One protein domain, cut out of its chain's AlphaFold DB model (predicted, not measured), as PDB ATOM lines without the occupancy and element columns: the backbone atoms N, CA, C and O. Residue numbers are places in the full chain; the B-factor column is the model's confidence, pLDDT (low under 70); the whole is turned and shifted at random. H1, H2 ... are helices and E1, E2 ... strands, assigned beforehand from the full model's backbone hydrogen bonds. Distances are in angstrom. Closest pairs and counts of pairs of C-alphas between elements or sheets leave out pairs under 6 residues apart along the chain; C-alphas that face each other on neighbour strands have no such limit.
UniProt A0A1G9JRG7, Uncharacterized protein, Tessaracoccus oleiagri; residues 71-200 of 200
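AT A GLANCE: This is residues 71 to 200 of the 200 residues of an uncharacterized protein of Tessaracoccus oleiagri (UniProt A0A1G9JRG7). A strongly twisted sheet of five strands has one face covered by two helices, H4 and the long H5, and no named helix covers the other face. H2 packs side by side with H5, away from the sheet, while the short H1 and H3 sit together by E1 and E2, and residues 89 to 109 make a long loop at one end. The printed part has 130 residues, with five named helices and five named strands in the order E1 H1 H2 H3 E2 E3 H4 E4 E5 H5; the sheet order is E1 - E2 - E3 - E5 - E4, all antiparallel. The class is mixed, helices and strands, and the whole is compact, with a radius of gyration of the C-alphas of 13.6 A and spans of 43 by 31 by 23 A.

HOW THE PARTS SIT: The sheet's edge strands are E1, residues 71 to 73, and E4, residues 158 to 165. E2, residues 117 to 121, is the neighbour of E1, with N 119 and O 72 at 2.8 A. E2 and E3, residues 125 to 129, form a hairpin, with N 118 and O 128 at 2.9 A. E5, residues 168 to 173, pairs with E3 through N 127 and O 169 at 2.8 A, and forms a hairpin with E4, where N 159 and O 172 are 2.7 A apart. The sheet is only just strongly twisted, its C-alphas up to 4.5 A off the best plane. H4, residues 147 to 153, is over E4 at a height over the sheet of 7.7 A and runs along the strands, at 17 degrees to E4 on the local plane. E3, H4 and E4 make a split strand-helix-strand unit, two strands that run the same way with E5 between them in the sheet, and its crossover is right-handed. H5, residues 179 to 198, is on the same face as H4 and is the hub, touching three helices. H5 and H4 touch, closest at the C-alphas of Ala 189 and Ile 148, 4.4 A, opposite ways at a shallow tilt of 33 degrees, only just short of steep. H2, residues 81 to 88, is not on the sheet; it touches H5 the same way at a shallow tilt of 11 degrees, closest at the C-alphas of Val 83 and Ala 184, 4.2 A. H1, residues 74 to 77, touches H5, with H5's residues 180 to 187 alone; the C-alphas of Leu 74 and Ala 183 are closest, 6.5 A. H3, residues 110 to 116, touches H1, closest at the C-alphas of Ala 114 and Ala 75, 4.7 A; both only graze the sheet. Every O i to N i+4 pair is within hydrogen-bond range in H2, H4 and H5, 2 of 3 are in H3, and H1 is too short for such a pair.

IN THESE COORDINATES: E1 begins at C-alpha 71, (14.008, -19.327, 103.745). From first to last C-alpha, E4 measures 18.7 A, E5 16.1 A, and E2 and E3 13.4 A each. H5 measures 28.2 A, from C-alpha 179 at (18.798, -11.300, 101.491) to C-alpha 198 at (30.951, -27.366, 81.772).

THE WHOLE: The C-alphas of Asp 102 and Arg 175 are the two farthest apart, 43.9 A. The printed part has no cut. The links H2 to H3, 21 residues, and E3 to H4, 17 residues, are long. Mean pLDDT of the printed part is 93.2; residues 99 to 103 and residue 200, the chain's last, are under 70.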
ATOM      1  N   SER A  71      13.671 -18.370 104.801       94.62
ATOM      2  CA  SER A  71      14.008 -19.327 103.745       94.62
ATOM      3  C   SER A  71      13.374 -18.817 102.460       94.62
ATOM      4  O   SER A  71      12.185 -18.487 102.453       94.62
ATOM      5  N   TYR A  72      14.187 -18.686 101.418       96.81
ATOM      6  CA  TYR A  72      13.790 -18.167 100.111       96.81
ATOM      7  C   TYR A  72      14.279 -19.115  99.032       96.81
ATOM      8  O   TYR A  72      15.399 -19.619  99.115       96.81
ATOM      9  N   ARG A  73      13.494 -19.309  97.978       97.69
ATOM     10  CA  ARG A  73      14.020 -19.934  96.763       97.69
ATOM     11  C   ARG A  73      14.784 -18.900  95.957       97.69
ATOM     12  O   ARG A  73      14.358 -17.749  95.841       97.69
ATOM     13  N   LEU A  74      15.876 -19.305  95.319       97.62
ATOM     14  CA  LEU A  74      16.609 -18.395  94.441       97.62
ATOM     15  C   LEU A  74      15.723 -17.899  93.280       97.62
ATOM     16  O   LEU A  74      15.840 -16.742  92.872       97.62
ATOM     17  N   ALA A  75      14.788 -18.728  92.803       97.50
ATOM     18  CA  ALA A  75      13.808 -18.344  91.785       97.50
ATOM     19  C   ALA A  75      12.894 -17.181  92.218       97.50
ATOM     20  O   ALA A  75      12.609 -16.290  91.411       97.50
ATOM     21  N   GLU A  76      12.502 -17.112  93.495       97.75
ATOM     22  CA  GLU A  76      11.688 -16.011  94.045       97.75
ATOM     23  C   GLU A  76      12.442 -14.675  93.985       97.75
ATOM     24  O   GLU A  76      11.839 -13.613  93.830       97.75
ATOM     25  N   MET A  77      13.775 -14.733  94.017       97.88
ATOM     26  CA  MET A  77      14.675 -13.582  93.968       97.88
ATOM     27  C   MET A  77      15.060 -13.177  92.535       97.88
ATOM     28  O   MET A  77      15.844 -12.249  92.352       97.88
ATOM     29  N   SER A  78      14.507 -13.822  91.502       96.75
ATOM     30  CA  SER A  78      14.837 -13.563  90.086       96.75
ATOM     31  C   SER A  78      14.578 -12.124  89.626       96.75
ATOM     32  O   SER A  78      15.218 -11.643  88.692       96.75
ATOM     33  N   HIS A  79      13.671 -11.414  90.299       96.56
ATOM     34  CA  HIS A  79      13.363 -10.010  90.035       96.56
ATOM     35  C   HIS A  79      14.412  -9.037  90.606       96.56
ATOM     36  O   HIS A  79      14.439  -7.868  90.217       96.56
ATOM     37  N   VAL A  80      15.285  -9.495  91.511       98.00
ATOM     38  CA  VAL A  80      16.360  -8.677  92.078       98.00
ATOM     39  C   VAL A  80      17.425  -8.424  91.004       98.00
ATOM     40  O   VAL A  80      17.975  -9.384  90.455       98.00
ATOM     41  N   PRO A  81      17.801  -7.159  90.717       98.25
ATOM     42  CA  PRO A  81      18.717  -6.835  89.619       98.25
ATOM     43  C   PRO A  81      20.064  -7.567  89.682       98.25
ATOM     44  O   PRO A  81      20.602  -7.971  88.649       98.25
ATOM     45  N   GLY A  82      20.602  -7.766  90.888       97.56
ATOM     46  CA  GLY A  82      21.849  -8.505  91.099       97.56
ATOM     47  C   GLY A  82      21.737  -9.985  90.725       97.56
ATOM     48  O   GLY A  82      22.643 -10.517  90.087       97.56
ATOM     49  N   VAL A  83      20.610 -10.626  91.055       97.94
ATOM     50  CA  VAL A  83      20.327 -12.024  90.692       97.94
ATOM     51  C   VAL A  83      20.144 -12.145  89.184       97.94
ATOM     52  O   VAL A  83      20.809 -12.963  88.555       97.94
ATOM     53  N   ALA A  84      19.322 -11.280  88.585       97.25
ATOM     54  CA  ALA A  84      19.094 -11.270  87.140       97.25
ATOM     55  C   ALA A  84      20.400 -11.080  86.351       97.25
ATOM     56  O   ALA A  84      20.653 -11.794  85.384       97.25
ATOM     57  N   THR A  85      21.263 -10.160  86.798       97.88
ATOM     58  CA  THR A  85      22.576  -9.918  86.178       97.88
ATOM     59  C   THR A  85      23.486 -11.139  86.296       97.88
ATOM     60  O   THR A  85      24.142 -11.511  85.325       97.88
ATOM     61  N   ALA A  86      23.522 -11.776  87.469       96.75
ATOM     62  CA  ALA A  86      24.327 -12.968  87.697       96.75
ATOM     63  C   ALA A  86      23.879 -14.131  86.803       96.75
ATOM     64  O   ALA A  86      24.704 -14.734  86.122       96.75
ATOM     65  N   VAL A  87      22.571 -14.394  86.750       96.00
ATOM     66  CA  VAL A  87      21.980 -15.446  85.915       96.00
ATOM     67  C   VAL A  87      22.234 -15.184  84.429       96.00
ATOM     68  O   VAL A  87      22.620 -16.101  83.708       96.00
ATOM     69  N   ALA A  88      22.088 -13.937  83.973       95.75
ATOM     70  CA  ALA A  88      22.326 -13.557  82.579       95.75
ATOM     71  C   ALA A  88      23.798 -13.680  82.139       95.75
ATOM     72  O   ALA A  88      24.068 -13.745  80.942       95.75
ATOM     73  N   ALA A  89      24.746 -13.712  83.082       95.81
ATOM     74  CA  ALA A  89      26.157 -13.973  82.791       95.81
ATOM     75  C   ALA A  89      26.457 -15.468  82.557       95.81
ATOM     76  O   ALA A  89      27.528 -15.806  82.055       95.81
ATOM     77  N   GLY A  90      25.532 -16.357  82.933       93.31
ATOM     78  CA  GLY A  90      25.612 -17.792  82.676       93.31
ATOM     79  C   GLY A  90      25.041 -18.194  81.311       93.31
ATOM     80  O   GLY A  90      24.563 -17.355  80.545       93.31
ATOM     81  N   PRO A  91      25.070 -19.495  80.977       92.94
ATOM     82  CA  PRO A  91      24.447 -19.981  79.756       92.94
ATOM     83  C   PRO A  91      22.917 -19.937  79.868       92.94
ATOM     84  O   PRO A  91      22.345 -20.174  80.931       92.94
ATOM     85  N   ALA A  92      22.244 -19.700  78.737       93.94
ATOM     86  CA  ALA A  92      20.778 -19.686  78.665       93.94
ATOM     87  C   ALA A  92      20.141 -21.041  79.026       93.94
ATOM     88  O   ALA A  92      18.984 -21.089  79.438       93.94
ATOM     89  N   GLN A  93      20.899 -22.130  78.866       95.19
ATOM     90  CA  GLN A  93      20.541 -23.464  79.323       95.19
ATOM     91  C   GLN A  93      21.737 -24.117  80.002       95.19
ATOM     92  O   GLN A  93      22.852 -24.081  79.476       95.19
ATOM     93  N   TRP A  94      21.485 -24.737  81.144       94.12
ATOM     94  CA  TRP A  94      22.467 -25.486  81.903       94.12
ATOM     95  C   TRP A  94      22.429 -26.933  81.455       94.12
ATOM     96  O   TRP A  94      21.365 -27.543  81.365       94.12
ATOM     97  N   ARG A  95      23.598 -27.470  81.119       92.50
ATOM     98  CA  ARG A  95      23.742 -28.847  80.638       92.50
ATOM     99  C   ARG A  95      24.193 -29.755  81.767       92.50
ATOM    100  O   ARG A  95      24.742 -29.291  82.757       92.50
ATOM    101  N   GLN A  96      23.989 -31.052  81.618       90.81
ATOM    102  CA  GLN A  96      24.564 -31.997  82.559       90.81
ATOM    103  C   GLN A  96      26.098 -31.853  82.578       90.81
ATOM    104  O   GLN A  96      26.734 -31.880  81.525       90.81
ATOM    105  N   VAL A  97      26.670 -31.678  83.769       86.88
ATOM    106  CA  VAL A  97      28.127 -31.614  84.007       86.88
ATOM    107  C   VAL A  97      28.602 -32.716  84.948       86.88
ATOM    108  O   VAL A  97      29.772 -33.085  84.926       86.88
ATOM    109  N   SER A  98      27.695 -33.261  85.761       73.75
ATOM    110  CA  SER A  98      27.996 -34.364  86.662       73.75
ATOM    111  C   SER A  98      27.822 -35.714  85.967       73.75
ATOM    112  O   SER A  98      26.873 -35.946  85.211       73.75
ATOM    113  N   TYR A  99      28.734 -36.633  86.279       64.06
ATOM    114  CA  TYR A  99      28.732 -38.026  85.830       64.06
ATOM    115  C   TYR A  99      27.789 -38.922  86.653       64.06
ATOM    116  O   TYR A  99      27.748 -40.133  86.433       64.06
ATOM    117  N   LEU A 100      27.053 -38.360  87.624       56.56
ATOM    118  CA  LEU A 100      26.114 -39.092  88.477       56.56
ATOM    119  C   LEU A 100      24.841 -39.475  87.700       56.56
ATOM    120  O   LEU A 100      23.762 -38.938  87.929       56.56
ATOM    121  N   GLY A 101      24.975 -40.435  86.784       55.50
ATOM    122  CA  GLY A 101      23.863 -41.125  86.138       55.50
ATOM    123  C   GLY A 101      24.179 -41.572  84.712       55.50
ATOM    124  O   GLY A 101      24.631 -40.780  83.894       55.50
ATOM    125  N   ASP A 102      23.836 -42.822  84.386       60.66
ATOM    126  CA  ASP A 102      23.813 -43.347  83.006       60.66
ATOM    127  C   ASP A 102      22.672 -42.740  82.158       60.66
ATOM    128  O   ASP A 102      22.425 -43.154  81.023       60.66
ATOM    129  N   PHE A 103      21.937 -41.775  82.714       69.69
ATOM    130  CA  PHE A 103      20.801 -41.129  82.079       69.69
ATOM    131  C   PHE A 103      21.202 -39.720  81.665       69.69
ATOM    132  O   PHE A 103      21.547 -38.892  82.505       69.69
ATOM    133  N   ALA A 104      21.143 -39.465  80.360       80.19
ATOM    134  CA  ALA A 104      21.237 -38.114  79.837       80.19
ATOM    135  C   ALA A 104      20.054 -37.295  80.364       80.19
ATOM    136  O   ALA A 104      18.903 -37.713  80.218       80.19
ATOM    137  N   VAL A 105      20.344 -36.145  80.967       86.19
ATOM    138  CA  VAL A 105      19.324 -35.191  81.405       86.19
ATOM    139  C   VAL A 105      19.232 -34.050  80.398       86.19
ATOM    140  O   VAL A 105      20.251 -33.557  79.902       86.19
ATOM    141  N   ASP A 106      18.008 -33.629  80.087       91.81
ATOM    142  CA  ASP A 106      17.779 -32.505  79.187       91.81
ATOM    143  C   ASP A 106      18.349 -31.198  79.775       91.81
ATOM    144  O   ASP A 106      18.335 -30.998  80.997       91.81
ATOM    145  N   PRO A 107      18.869 -30.280  78.938       93.38
ATOM    146  CA  PRO A 107      19.289 -28.968  79.406       93.38
ATOM    147  C   PRO A 107      18.116 -28.168  79.983       93.38
ATOM    148  O   PRO A 107      17.079 -28.037  79.331       93.38
ATOM    149  N   VAL A 108      18.306 -27.569  81.157       94.75
ATOM    150  CA  VAL A 108      17.273 -26.782  81.859       94.75
ATOM    151  C   VAL A 108      17.590 -25.299  81.840       94.75
ATOM    152  O   VAL A 108      18.741 -24.888  81.663       94.75
ATOM    153  N   SER A 109      16.572 -24.465  82.026       95.56
ATOM    154  CA  SER A 109      16.811 -23.032  82.208       95.56
ATOM    155  C   SER A 109      17.408 -22.748  83.599       95.56
ATOM    156  O   SER A 109      17.079 -23.448  84.559       95.56
ATOM    157  N   PRO A 110      18.231 -21.694  83.765       93.62
ATOM    158  CA  PRO A 110      18.724 -21.299  85.085       93.62
ATOM    159  C   PRO A 110      17.603 -21.012  86.095       93.62
ATOM    160  O   PRO A 110      17.774 -21.243  87.288       93.62
ATOM    161  N   LEU A 111      16.463 -20.495  85.622       93.94
ATOM    162  CA  LEU A 111      15.320 -20.167  86.475       93.94
ATOM    163  C   LEU A 111      14.625 -21.424  87.004       93.94
ATOM    164  O   LEU A 111      14.272 -21.472  88.174       93.94
ATOM    165  N   GLU A 112      14.473 -22.439  86.156       96.19
ATOM    166  CA  GLU A 112      13.945 -23.745  86.557       96.19
ATOM    167  C   GLU A 112      14.842 -24.399  87.609       96.19
ATOM    168  O   GLU A 112      14.355 -24.850  88.638       96.19
ATOM    169  N   LEU A 113      16.163 -24.352  87.420       94.69
ATOM    170  CA  LEU A 113      17.111 -24.865  88.408       94.69
ATOM    171  C   LEU A 113      17.033 -24.104  89.744       94.69
ATOM    172  O   LEU A 113      17.138 -24.701  90.812       94.69
ATOM    173  N   ALA A 114      16.811 -22.786  89.694       96.56
ATOM    174  CA  ALA A 114      16.728 -21.920  90.869       96.56
ATOM    175  C   ALA A 114      15.513 -22.199  91.781       96.56
ATOM    176  O   ALA A 114      15.496 -21.723  92.919       96.56
ATOM    177  N   GLU A 115      14.519 -22.971  91.327       97.50
ATOM    178  CA  GLU A 115      13.411 -23.467  92.163       97.50
ATOM    179  C   GLU A 115      13.865 -24.517  93.190       97.50
ATOM    180  O   GLU A 115      13.191 -24.736  94.199       97.50
ATOM    181  N   HIS A 116      15.019 -25.139  92.942       97.50
ATOM    182  CA  HIS A 116      15.613 -26.204  93.753       97.50
ATOM    183  C   HIS A 116      16.835 -25.716  94.542       97.50
ATOM    184  O   HIS A 116      17.697 -26.503  94.930       97.50
ATOM    185  N   ILE A 117      16.939 -24.399  94.732       97.88
ATOM    186  CA  ILE A 117      18.037 -23.755  95.445       97.88
ATOM    187  C   ILE A 117      17.437 -22.887  96.539       97.88
ATOM    188  O   ILE A 117      16.705 -21.935  96.256       97.88
ATOM    189  N   TRP A 118      17.769 -23.211  97.783       98.19
ATOM    190  CA  TRP A 118      17.276 -22.523  98.968       98.19
ATOM    191  C   TRP A 118      18.351 -21.610  99.541       98.19
ATOM    192  O   TRP A 118      19.510 -21.995  99.668       98.19
ATOM    193  N   LEU A 119      17.946 -20.397  99.894       98.19
ATOM    194  CA  LEU A 119      18.739 -19.420 100.619       98.19
ATOM    195  C   LEU A 119      18.154 -19.319 102.015       98.19
ATOM    196  O   LEU A 119      17.052 -18.793 102.197       98.19
ATOM    197  N   GLU A 120      18.877 -19.842 102.991       97.00
ATOM    198  CA  GLU A 120      18.370 -19.953 104.347       97.00
ATOM    199  C   GLU A 120      19.170 -19.077 105.294       97.00
ATOM    200  O   GLU A 120      20.393 -18.972 105.204       97.00
ATOM    201  N   ARG A 121      18.452 -18.421 106.199       95.12
ATOM    202  CA  ARG A 121      19.029 -17.643 107.279       95.12
ATOM    203  C   ARG A 121      18.599 -18.223 108.609       95.12
ATOM    204  O   ARG A 121      17.416 -18.149 108.944       95.12
ATOM    205  N   ASP A 122      19.570 -18.706 109.372       89.06
ATOM    206  CA  ASP A 122      19.431 -18.956 110.807       89.06
ATOM    207  C   ASP A 122      20.473 -18.109 111.559       89.06
ATOM    208  O   ASP A 122      20.336 -16.880 111.631       89.06
ATOM    209  N   ASP A 123      21.561 -18.714 112.031       90.88
ATOM    210  CA  ASP A 123      22.707 -18.020 112.625       90.88
ATOM    211  C   ASP A 123      23.736 -17.549 111.581       90.88
ATOM    212  O   ASP A 123      24.387 -16.518 111.769       90.88
ATOM    213  N   ALA A 124      23.814 -18.257 110.456       94.75
ATOM    214  CA  ALA A 124      24.590 -17.929 109.270       94.75
ATOM    215  C   ALA A 124      23.695 -17.955 108.021       94.75
ATOM    216  O   ALA A 124      22.519 -18.326 108.085       94.75
ATOM    217  N   TRP A 125      24.239 -17.515 106.887       98.00
ATOM    218  CA  TRP A 125      23.595 -17.751 105.599       98.00
ATOM    219  C   TRP A 125      23.971 -19.131 105.065       98.00
ATOM    220  O   TRP A 125      25.130 -19.535 105.155       98.00
ATOM    221  N   GLU A 126      23.012 -19.814 104.453       98.00
ATOM    222  CA  GLU A 126      23.201 -21.120 103.832       98.00
ATOM    223  C   GLU A 126      22.653 -21.136 102.402       98.00
ATOM    224  O   GLU A 126      21.637 -20.500 102.100       98.00
ATOM    225  N   ILE A 127      23.338 -21.867 101.520       98.38
ATOM    226  CA  ILE A 127      22.847 -22.248 100.193       98.38
ATOM    227  C   ILE A 127      22.585 -23.750 100.231       98.38
ATOM    228  O   ILE A 127      23.530 -24.537 100.261       98.38
ATOM    229  N   GLY A 128      21.312 -24.133 100.220       97.56
ATOM    230  CA  GLY A 128      20.876 -25.521 100.093       97.56
ATOM    231  C   GLY A 128      20.599 -25.881  98.636       97.56
ATOM    232  O   GLY A 128      19.952 -25.113  97.919       97.56
ATOM    233  N   LEU A 129      21.064 -27.049  98.200       96.81
ATOM    234  CA  LEU A 129      20.890 -27.570  96.845       96.81
ATOM    235  C   LEU A 129      20.005 -28.815  96.843       96.81
ATOM    236  O   LEU A 129      20.238 -29.758  97.593       96.81
ATOM    237  N   GLY A 130      19.005 -28.829  95.967       94.88
ATOM    238  CA  GLY A 130      18.114 -29.974  95.794       94.88
ATOM    239  C   GLY A 130      18.744 -31.102  94.994       94.88
ATOM    240  O   GLY A 130      19.717 -30.909  94.259       94.88
ATOM    241  N   ASP A 131      18.128 -32.280  95.078       92.25
ATOM    242  CA  ASP A 131      18.517 -33.449  94.287       92.25
ATOM    243  C   ASP A 131      18.492 -33.153  92.780       92.25
ATOM    244  O   ASP A 131      19.343 -33.639  92.034       92.25
ATOM    245  N   GLU A 132      17.564 -32.306  92.336       93.00
ATOM    246  CA  GLU A 132      17.399 -31.908  90.938       93.00
ATOM    247  C   GLU A 132      18.568 -31.068  90.409       93.00
ATOM    248  O   GLU A 132      18.768 -30.984  89.197       93.00
ATOM    249  N   VAL A 133      19.376 -30.476  91.294       93.31
ATOM    250  CA  VAL A 133      20.533 -29.657  90.909       93.31
ATOM    251  C   VAL A 133      21.766 -30.512  90.598       93.31
ATOM    252  O   VAL A 133      22.619 -30.111  89.804       93.31
ATOM    253  N   LYS A 134      21.845 -31.722  91.164       91.62
ATOM    254  CA  LYS A 134      23.008 -32.627  91.081       91.62
ATOM    255  C   LYS A 134      23.502 -32.940  89.666       91.62
ATOM    256  O   LYS A 134      24.711 -33.069  89.500       91.62
ATOM    257  N   PRO A 135      22.652 -33.070  88.630       91.94
ATOM    258  CA  PRO A 135      23.149 -33.280  87.271       91.94
ATOM    259  C   PRO A 135      23.924 -32.072  86.717       91.94
ATOM    260  O   PRO A 135      24.787 -32.236  85.853       91.94
ATOM    261  N   TYR A 136      23.635 -30.864  87.208       93.00
ATOM    262  CA  TYR A 136      24.087 -29.589  86.638       93.00
ATOM    263  C   TYR A 136      25.208 -28.900  87.432       93.00
ATOM    264  O   TYR A 136      25.765 -27.907  86.952       93.00
ATOM    265  N   LEU A 137      25.564 -29.440  88.601       92.00
ATOM    266  CA  LEU A 137      26.700 -29.035  89.432       92.00
ATOM    267  C   LEU A 137      27.504 -30.272  89.859       92.00
ATOM    268  O   LEU A 137      26.931 -31.316  90.162       92.00
ATOM    269  N   ASP A 138      28.828 -30.159  89.912       91.12
ATOM    270  CA  ASP A 138      29.697 -31.208  90.449       91.12
ATOM    271  C   ASP A 138      29.842 -31.039  91.966       91.12
ATOM    272  O   ASP A 138      30.672 -30.274  92.447       91.12
ATOM    273  N   LEU A 139      29.016 -31.759  92.728       90.06
ATOM    274  CA  LEU A 139      29.016 -31.703  94.197       90.06
ATOM    275  C   LEU A 139      30.130 -32.540  94.850       90.06
ATOM    276  O   LEU A 139      30.203 -32.620  96.077       90.06
ATOM    277  N   ASP A 140      30.966 -33.209  94.050       88.50
ATOM    278  CA  ASP A 140      32.086 -34.030  94.519       88.50
ATOM    279  C   ASP A 140      33.444 -33.334  94.367       88.50
ATOM    280  O   ASP A 140      34.492 -33.955  94.567       88.50
ATOM    281  N   ILE A 141      33.432 -32.040  94.049       89.31
ATOM    282  CA  ILE A 141      34.629 -31.213  94.004       89.31
ATOM    283  C   ILE A 141      35.182 -30.964  95.417       89.31
ATOM    284  O   ILE A 141      34.443 -30.732  96.376       89.31
ATOM    285  N   ASP A 142      36.509 -31.020  95.550       91.75
ATOM    286  CA  ASP A 142      37.179 -30.643  96.794       91.75
ATOM    287  C   ASP A 142      36.934 -29.154  97.087       91.75
ATOM    288  O   ASP A 142      37.039 -28.322  96.186       91.75
ATOM    289  N   GLU A 143      36.674 -28.806  98.352       91.25
ATOM    290  CA  GLU A 143      36.319 -27.439  98.779       91.25
ATOM    291  C   GLU A 143      37.327 -26.374  98.305       91.25
ATOM    292  O   GLU A 143      36.938 -25.315  97.814       91.25
ATOM    293  N   ASP A 144      38.631 -26.668  98.384       92.31
ATOM    294  CA  ASP A 144      39.704 -25.758  97.949       92.31
ATOM    295  C   ASP A 144      39.703 -25.500  96.431       92.31
ATOM    296  O   ASP A 144      40.279 -24.518  95.951       92.31
ATOM    297  N   ALA A 145      39.075 -26.390  95.662       93.31
ATOM    298  CA  ALA A 145      38.922 -26.288  94.220       93.31
ATOM    299  C   ALA A 145      37.511 -25.844  93.800       93.31
ATOM    300  O   ALA A 145      37.318 -25.583  92.609       93.31
ATOM    301  N   ASP A 146      36.552 -25.744  94.729       95.44
ATOM    302  CA  ASP A 146      35.162 -25.419  94.420       95.44
ATOM    303  C   ASP A 146      35.009 -23.937  94.029       95.44
ATOM    304  O   ASP A 146      35.250 -23.029  94.841       95.44
ATOM    305  N   PRO A 147      34.568 -23.641  92.793       96.06
ATOM    306  CA  PRO A 147      34.290 -22.275  92.384       96.06
ATOM    307  C   PRO A 147      33.230 -21.563  93.226       96.06
ATOM    308  O   PRO A 147      33.322 -20.342  93.358       96.06
ATOM    309  N   ILE A 148      32.248 -22.286  93.777       96.94
ATOM    310  CA  ILE A 148      31.206 -21.713  94.637       96.94
ATOM    311  C   ILE A 148      31.875 -21.125  95.872       96.94
ATOM    312  O   ILE A 148      31.776 -19.922  96.113       96.94
ATOM    313  N   VAL A 149      32.635 -21.947  96.598       97.88
ATOM    314  CA  VAL A 149      33.331 -21.541  97.824       97.88
ATOM    315  C   VAL A 149      34.296 -20.393  97.564       97.88
ATOM    316  O   VAL A 149      34.304 -19.421  98.318       97.88
ATOM    317  N   ARG A 150      35.052 -20.436  96.461       98.00
ATOM    318  CA  ARG A 150      35.943 -19.333  96.083       98.00
ATOM    319  C   ARG A 150      35.183 -18.019  95.877       98.00
ATOM    320  O   ARG A 150      35.560 -17.011  96.464       98.00
ATOM    321  N   VAL A 151      34.101 -18.022  95.090       98.31
ATOM    322  CA  VAL A 151      33.295 -16.809  94.842       98.31
ATOM    323  C   VAL A 151      32.697 -16.261  96.137       98.31
ATOM    324  O   VAL A 151      32.652 -15.044  96.322       98.31
ATOM    325  N   LEU A 152      32.253 -17.140  97.039       98.31
ATOM    326  CA  LEU A 152      31.732 -16.746  98.345       98.31
ATOM    327  C   LEU A 152      32.827 -16.103  99.209       98.31
ATOM    328  O   LEU A 152      32.633 -14.987  99.689       98.31
ATOM    329  N   ARG A 153      33.991 -16.752  99.353       98.31
ATOM    330  CA  ARG A 153      35.133 -16.258 100.150       98.31
ATOM    331  C   ARG A 153      35.729 -14.953  99.612       98.31
ATOM    332  O   ARG A 153      36.185 -14.126 100.400       98.31
ATOM    333  N   ASP A 154      35.699 -14.741  98.298       98.44
ATOM    334  CA  ASP A 154      36.192 -13.511  97.661       98.44
ATOM    335  C   ASP A 154      35.289 -12.293  97.937       98.44
ATOM    336  O   ASP A 154      35.685 -11.142  97.719       98.44
ATOM    337  N   HIS A 155      34.065 -12.506  98.430       98.38
ATOM    338  CA  HIS A 155      33.151 -11.417  98.734       98.38
ATOM    339  C   HIS A 155      33.575 -10.669 100.017       98.38
ATOM    340  O   HIS A 155      33.718 -11.279 101.074       98.38
ATOM    341  N   PRO A 156      33.689  -9.325 100.014       98.25
ATOM    342  CA  PRO A 156      34.255  -8.571 101.142       98.25
ATOM    343  C   PRO A 156      33.432  -8.644 102.436       98.25
ATOM    344  O   PRO A 156      33.940  -8.333 103.514       98.25
ATOM    345  N   ALA A 157      32.152  -9.007 102.332       97.94
ATOM    346  CA  ALA A 157      31.272  -9.191 103.480       97.94
ATOM    347  C   ALA A 157      31.366 -10.585 104.113       97.94
ATOM    348  O   ALA A 157      30.855 -10.773 105.212       97.94
ATOM    349  N   VAL A 158      32.006 -11.541 103.440       98.50
ATOM    350  CA  VAL A 158      32.125 -12.929 103.884       98.50
ATOM    351  C   VAL A 158      33.414 -13.094 104.690       98.50
ATOM    352  O   VAL A 158      34.483 -12.604 104.320       98.50
ATOM    353  N   ALA A 159      33.290 -13.709 105.862       98.19
ATOM    354  CA  ALA A 159      34.404 -14.076 106.725       98.19
ATOM    355  C   ALA A 159      35.014 -15.385 106.258       98.19
ATOM    356  O   ALA A 159      36.229 -15.434 106.057       98.19
ATOM    357  N   ASP A 160      34.145 -16.368 106.045       98.19
ATOM    358  CA  ASP A 160      34.462 -17.684 105.525       98.19
ATOM    359  C   ASP A 160      33.236 -18.287 104.823       98.19
ATOM    360  O   ASP A 160      32.097 -17.878 105.060       98.19
ATOM    361  N   ALA A 161      33.473 -19.260 103.952       98.19
ATOM    362  CA  ALA A 161      32.445 -20.098 103.359       98.19
ATOM    363  C   ALA A 161      32.997 -21.513 103.171       98.19
ATOM    364  O   ALA A 161      34.160 -21.659 102.808       98.19
ATOM    365  N   TYR A 162      32.190 -22.540 103.417       97.56
ATOM    366  CA  TYR A 162      32.625 -23.941 103.379       97.56
ATOM    367  C   TYR A 162      31.451 -24.888 103.115       97.56
ATOM    368  O   TYR A 162      30.286 -24.480 103.165       97.56
ATOM    369  N   HIS A 163      31.756 -26.157 102.842       94.25
ATOM    370  CA  HIS A 163      30.745 -27.209 102.722       94.25
ATOM    371  C   HIS A 163      30.374 -27.707 104.119       94.25
ATOM    372  O   HIS A 163      31.183 -28.345 104.796       94.25
ATOM    373  N   GLU A 164      29.150 -27.442 104.564       93.31
ATOM    374  CA  GLU A 164      28.626 -28.105 105.763       93.31
ATOM    375  C   GLU A 164      28.238 -29.556 105.442       93.31
ATOM    376  O   GLU A 164      28.520 -30.478 106.212       93.31
ATOM    377  N   ASP A 165      27.677 -29.764 104.249       92.88
ATOM    378  CA  ASP A 165      27.490 -31.065 103.607       92.88
ATOM    379  C   ASP A 165      27.622 -30.909 102.079       92.88
ATOM    380  O   ASP A 165      27.796 -29.806 101.568       92.88
ATOM    381  N   ARG A 166      27.518 -32.005 101.321       90.25
ATOM    382  CA  ARG A 166      27.610 -32.020  99.847       90.25
ATOM    383  C   ARG A 166      26.616 -31.095  99.139       90.25
ATOM    384  O   ARG A 166      26.859 -30.671  98.016       90.25
ATOM    385  N   GLU A 167      25.483 -30.836  99.773       94.81
ATOM    386  CA  GLU A 167      24.373 -30.054  99.224       94.81
ATOM    387  C   GLU A 167      24.175 -28.732  99.968       94.81
ATOM    388  O   GLU A 167      23.227 -28.009  99.676       94.81
ATOM    389  N   VAL A 168      25.034 -28.417 100.943       96.75
ATOM    390  CA  VAL A 168      24.850 -27.265 101.829       96.75
ATOM    391  C   VAL A 168      26.149 -26.484 101.948       96.75
ATOM    392  O   VAL A 168      27.139 -26.965 102.502       96.75
ATOM    393  N   TYR A 169      26.115 -25.245 101.464       98.00
ATOM    394  CA  TYR A 169      27.200 -24.281 101.621       98.00
ATOM    395  C   TYR A 169      26.839 -23.336 102.747       98.00
ATOM    396  O   TYR A 169      25.804 -22.672 102.687       98.00
ATOM    397  N   ARG A 170      27.714 -23.229 103.739       97.94
ATOM    398  CA  ARG A 170      27.541 -22.323 104.869       97.94
ATOM    399  C   ARG A 170      28.427 -21.102 104.693       97.94
ATOM    400  O   ARG A 170      29.564 -21.220 104.240       97.94
ATOM    401  N   VAL A 171      27.899 -19.927 105.026       98.38
ATOM    402  CA  VAL A 171      28.555 -18.632 104.820       98.38
ATOM    403  C   VAL A 171      28.558 -17.836 106.116       98.38
ATOM    404  O   VAL A 171      27.531 -17.330 106.573       98.38
ATOM    405  N   GLU A 172      29.749 -17.690 106.684       98.00
ATOM    406  CA  GLU A 172      30.001 -16.866 107.857       98.00
ATOM    407  C   GLU A 172      30.313 -15.436 107.419       98.00
ATOM    408  O   GLU A 172      31.090 -15.192 106.498       98.00
ATOM    409  N   GLU A 173      29.710 -14.451 108.075       97.69
ATOM    410  CA  GLU A 173      29.759 -13.056 107.643       97.69
ATOM    411  C   GLU A 173      30.738 -12.222 108.483       97.69
ATOM    412  O   GLU A 173      30.741 -12.289 109.710       97.69
ATOM    413  N   ARG A 174      31.520 -11.338 107.846       96.81
ATOM    414  CA  ARG A 174      32.261 -10.259 108.542       96.81
ATOM    415  C   ARG A 174      31.350  -9.103 108.925       96.81
ATOM    416  O   ARG A 174      31.592  -8.416 109.914       96.81
ATOM    417  N   ARG A 175      30.346  -8.843 108.089       97.06
ATOM    418  CA  ARG A 175      29.311  -7.825 108.288       97.06
ATOM    419  C   ARG A 175      27.971  -8.380 107.810       97.06
ATOM    420  O   ARG A 175      27.991  -9.172 106.873       97.06
ATOM    421  N   PRO A 176      26.835  -7.911 108.349       96.94
ATOM    422  CA  PRO A 176      25.525  -8.353 107.884       96.94
ATOM    423  C   PRO A 176      25.370  -8.206 106.362       96.94
ATOM    424  O   PRO A 176      25.673  -7.144 105.802       96.94
ATOM    425  N   ILE A 177      24.898  -9.273 105.720       97.06
ATOM    426  CA  ILE A 177      24.522  -9.347 104.309       97.06
ATOM    427  C   ILE A 177      22.994  -9.439 104.244       97.06
ATOM    428  O   ILE A 177      22.375 -10.287 104.890       97.06
ATOM    429  N   GLY A 178      22.370  -8.546 103.474       96.62
ATOM    430  CA  GLY A 178      20.926  -8.597 103.234       96.62
ATOM    431  C   GLY A 178      20.546  -9.733 102.281       96.62
ATOM    432  O   GLY A 178      21.359 -10.153 101.462       96.62
ATOM    433  N   VAL A 179      19.291 -10.189 102.332       97.56
ATOM    434  CA  VAL A 179      18.798 -11.300 101.491       97.56
ATOM    435  C   VAL A 179      19.042 -11.078  99.992       97.56
ATOM    436  O   VAL A 179      19.469 -11.992  99.300       97.56
ATOM    437  N   GLU A 180      18.843  -9.859  99.484       98.31
ATOM    438  CA  GLU A 180      19.061  -9.534  98.067       98.31
ATOM    439  C   GLU A 180      20.547  -9.590  97.673       98.31
ATOM    440  O   GLU A 180      20.893 -10.092  96.602       98.31
ATOM    441  N   GLU A 181      21.432  -9.097  98.549       98.31
ATOM    442  CA  GLU A 181      22.889  -9.145  98.362       98.31
ATOM    443  C   GLU A 181      23.374 -10.602  98.385       98.31
ATOM    444  O   GLU A 181      24.147 -11.010  97.514       98.31
ATOM    445  N   PHE A 182      22.863 -11.402  99.327       98.44
ATOM    446  CA  PHE A 182      23.182 -12.822  99.431       98.44
ATOM    447  C   PHE A 182      22.658 -13.619  98.232       98.44
ATOM    448  O   PHE A 182      23.407 -14.398  97.650       98.44
ATOM    449  N   ALA A 183      21.425 -13.372  97.783       98.56
ATOM    450  CA  ALA A 183      20.855 -14.026  96.608       98.56
ATOM    451  C   ALA A 183      21.674 -13.749  95.340       98.56
ATOM    452  O   ALA A 183      21.973 -14.663  94.570       98.56
ATOM    453  N   ALA A 184      22.095 -12.497  95.132       98.50
ATOM    454  CA  ALA A 184      22.956 -12.141  94.007       98.50
ATOM    455  C   ALA A 184      24.340 -12.806  94.109       98.50
ATOM    456  O   ALA A 184      24.920 -13.212  93.099       98.50
ATOM    457  N   LEU A 185      24.891 -12.924  95.319       98.56
ATOM    458  CA  LEU A 185      26.143 -13.633  95.560       98.56
ATOM    459  C   LEU A 185      26.014 -15.139  95.273       98.56
ATOM    460  O   LEU A 185      26.834 -15.665  94.524       98.56
ATOM    461  N   ALA A 186      24.963 -15.790  95.774       98.38
ATOM    462  CA  ALA A 186      24.673 -17.199  95.524       98.38
ATOM    463  C   ALA A 186      24.518 -17.484  94.022       98.38
ATOM    464  O   ALA A 186      25.187 -18.368  93.490       98.38
ATOM    465  N   ALA A 187      23.729 -16.675  93.303       98.31
ATOM    466  CA  ALA A 187      23.562 -16.814  91.855       98.31
ATOM    467  C   ALA A 187      24.899 -16.723  91.097       98.31
ATOM    468  O   ALA A 187      25.164 -17.536  90.212       98.31
ATOM    469  N   ARG A 188      25.775 -15.771  91.459       98.38
ATOM    470  CA  ARG A 188      27.116 -15.651  90.851       98.38
ATOM    471  C   ARG A 188      27.979 -16.878  91.123       98.38
ATOM    472  O   ARG A 188      28.667 -17.340  90.215       98.38
ATOM    473  N   ALA A 189      27.953 -17.383  92.353       97.94
ATOM    474  CA  ALA A 189      28.733 -18.544  92.759       97.94
ATOM    475  C   ALA A 189      28.327 -19.792  91.955       97.94
ATOM    476  O   ALA A 189      29.176 -20.437  91.339       97.94
ATOM    477  N   LEU A 190      27.020 -20.047  91.851       96.94
ATOM    478  CA  LEU A 190      26.453 -21.165  91.092       96.94
ATOM    479  C   LEU A 190      26.781 -21.070  89.595       96.94
ATOM    480  O   LEU A 190      27.248 -22.039  88.996       96.94
ATOM    481  N   VAL A 191      26.596 -19.891  88.989       96.25
ATOM    482  CA  VAL A 191      26.949 -19.651  87.579       96.25
ATOM    483  C   VAL A 191      28.442 -19.883  87.339       96.25
ATOM    484  O   VAL A 191      28.810 -20.524  86.354       96.25
ATOM    485  N   SER A 192      29.310 -19.404  88.237       95.50
ATOM    486  CA  SER A 192      30.756 -19.611  88.110       95.50
ATOM    487  C   SER A 192      31.130 -21.087  88.165       95.50
ATOM    488  O   SER A 192      32.031 -21.498  87.433       95.50
ATOM    489  N   HIS A 193      30.483 -21.868  89.029       94.50
ATOM    490  CA  HIS A 193      30.717 -23.303  89.110       94.50
ATOM    491  C   HIS A 193      30.334 -23.982  87.803       94.50
ATOM    492  O   HIS A 193      31.166 -24.646  87.190       94.50
ATOM    493  N   HIS A 194      29.117 -23.736  87.323       92.88
ATOM    494  CA  HIS A 194      28.643 -24.354  86.095       92.88
ATOM    495  C   HIS A 194      29.536 -24.029  84.892       92.88
ATOM    496  O   HIS A 194      29.928 -24.932  84.161       92.88
ATOM    497  N   LEU A 195      29.933 -22.764  84.714       90.62
ATOM    498  CA  LEU A 195      30.817 -22.358  83.614       90.62
ATOM    499  C   LEU A 195      32.195 -23.033  83.669       90.62
ATOM    500  O   LEU A 195      32.750 -23.377  82.627       90.62
ATOM    501  N   LEU A 196      32.757 -23.212  84.866       88.38
ATOM    502  CA  LEU A 196      34.077 -23.822  85.028       88.38
ATOM    503  C   LEU A 196      34.056 -25.335  84.850       88.38
ATOM    504  O   LEU A 196      35.027 -25.884  84.333       88.38
ATOM    505  N   VAL A 197      32.983 -26.003  85.270       83.25
ATOM    506  CA  VAL A 197      32.860 -27.457  85.131       83.25
ATOM    507  C   VAL A 197      32.396 -27.832  83.722       83.25
ATOM    508  O   VAL A 197      32.991 -28.714  83.121       83.25
ATOM    509  N   ALA A 198      31.427 -27.116  83.139       75.94
ATOM    510  CA  ALA A 198      30.951 -27.366  81.772       75.94
ATOM    511  C   ALA A 198      32.005 -27.081  80.687       75.94
ATOM    512  O   ALA A 198      31.852 -27.521  79.549       75.94
ATOM    513  N   GLY A 199      33.040 -26.299  81.009       70.25
ATOM    514  CA  GLY A 199      34.165 -26.029  80.114       70.25
ATOM    515  C   GLY A 199      35.255 -27.109  80.109       70.25
ATOM    516  O   GLY A 199      36.217 -26.958  79.352       70.25
ATOM    517  N   ARG A 200      35.151 -28.137  80.960       56.97
ATOM    518  CA  ARG A 200      36.063 -29.291  81.006       56.97
ATOM    519  C   ARG A 200      35.585 -30.401  80.075       56.97
ATOM    520  O   ARG A 200      36.474 -31.061  79.496       56.97
TER     521      ARG A 200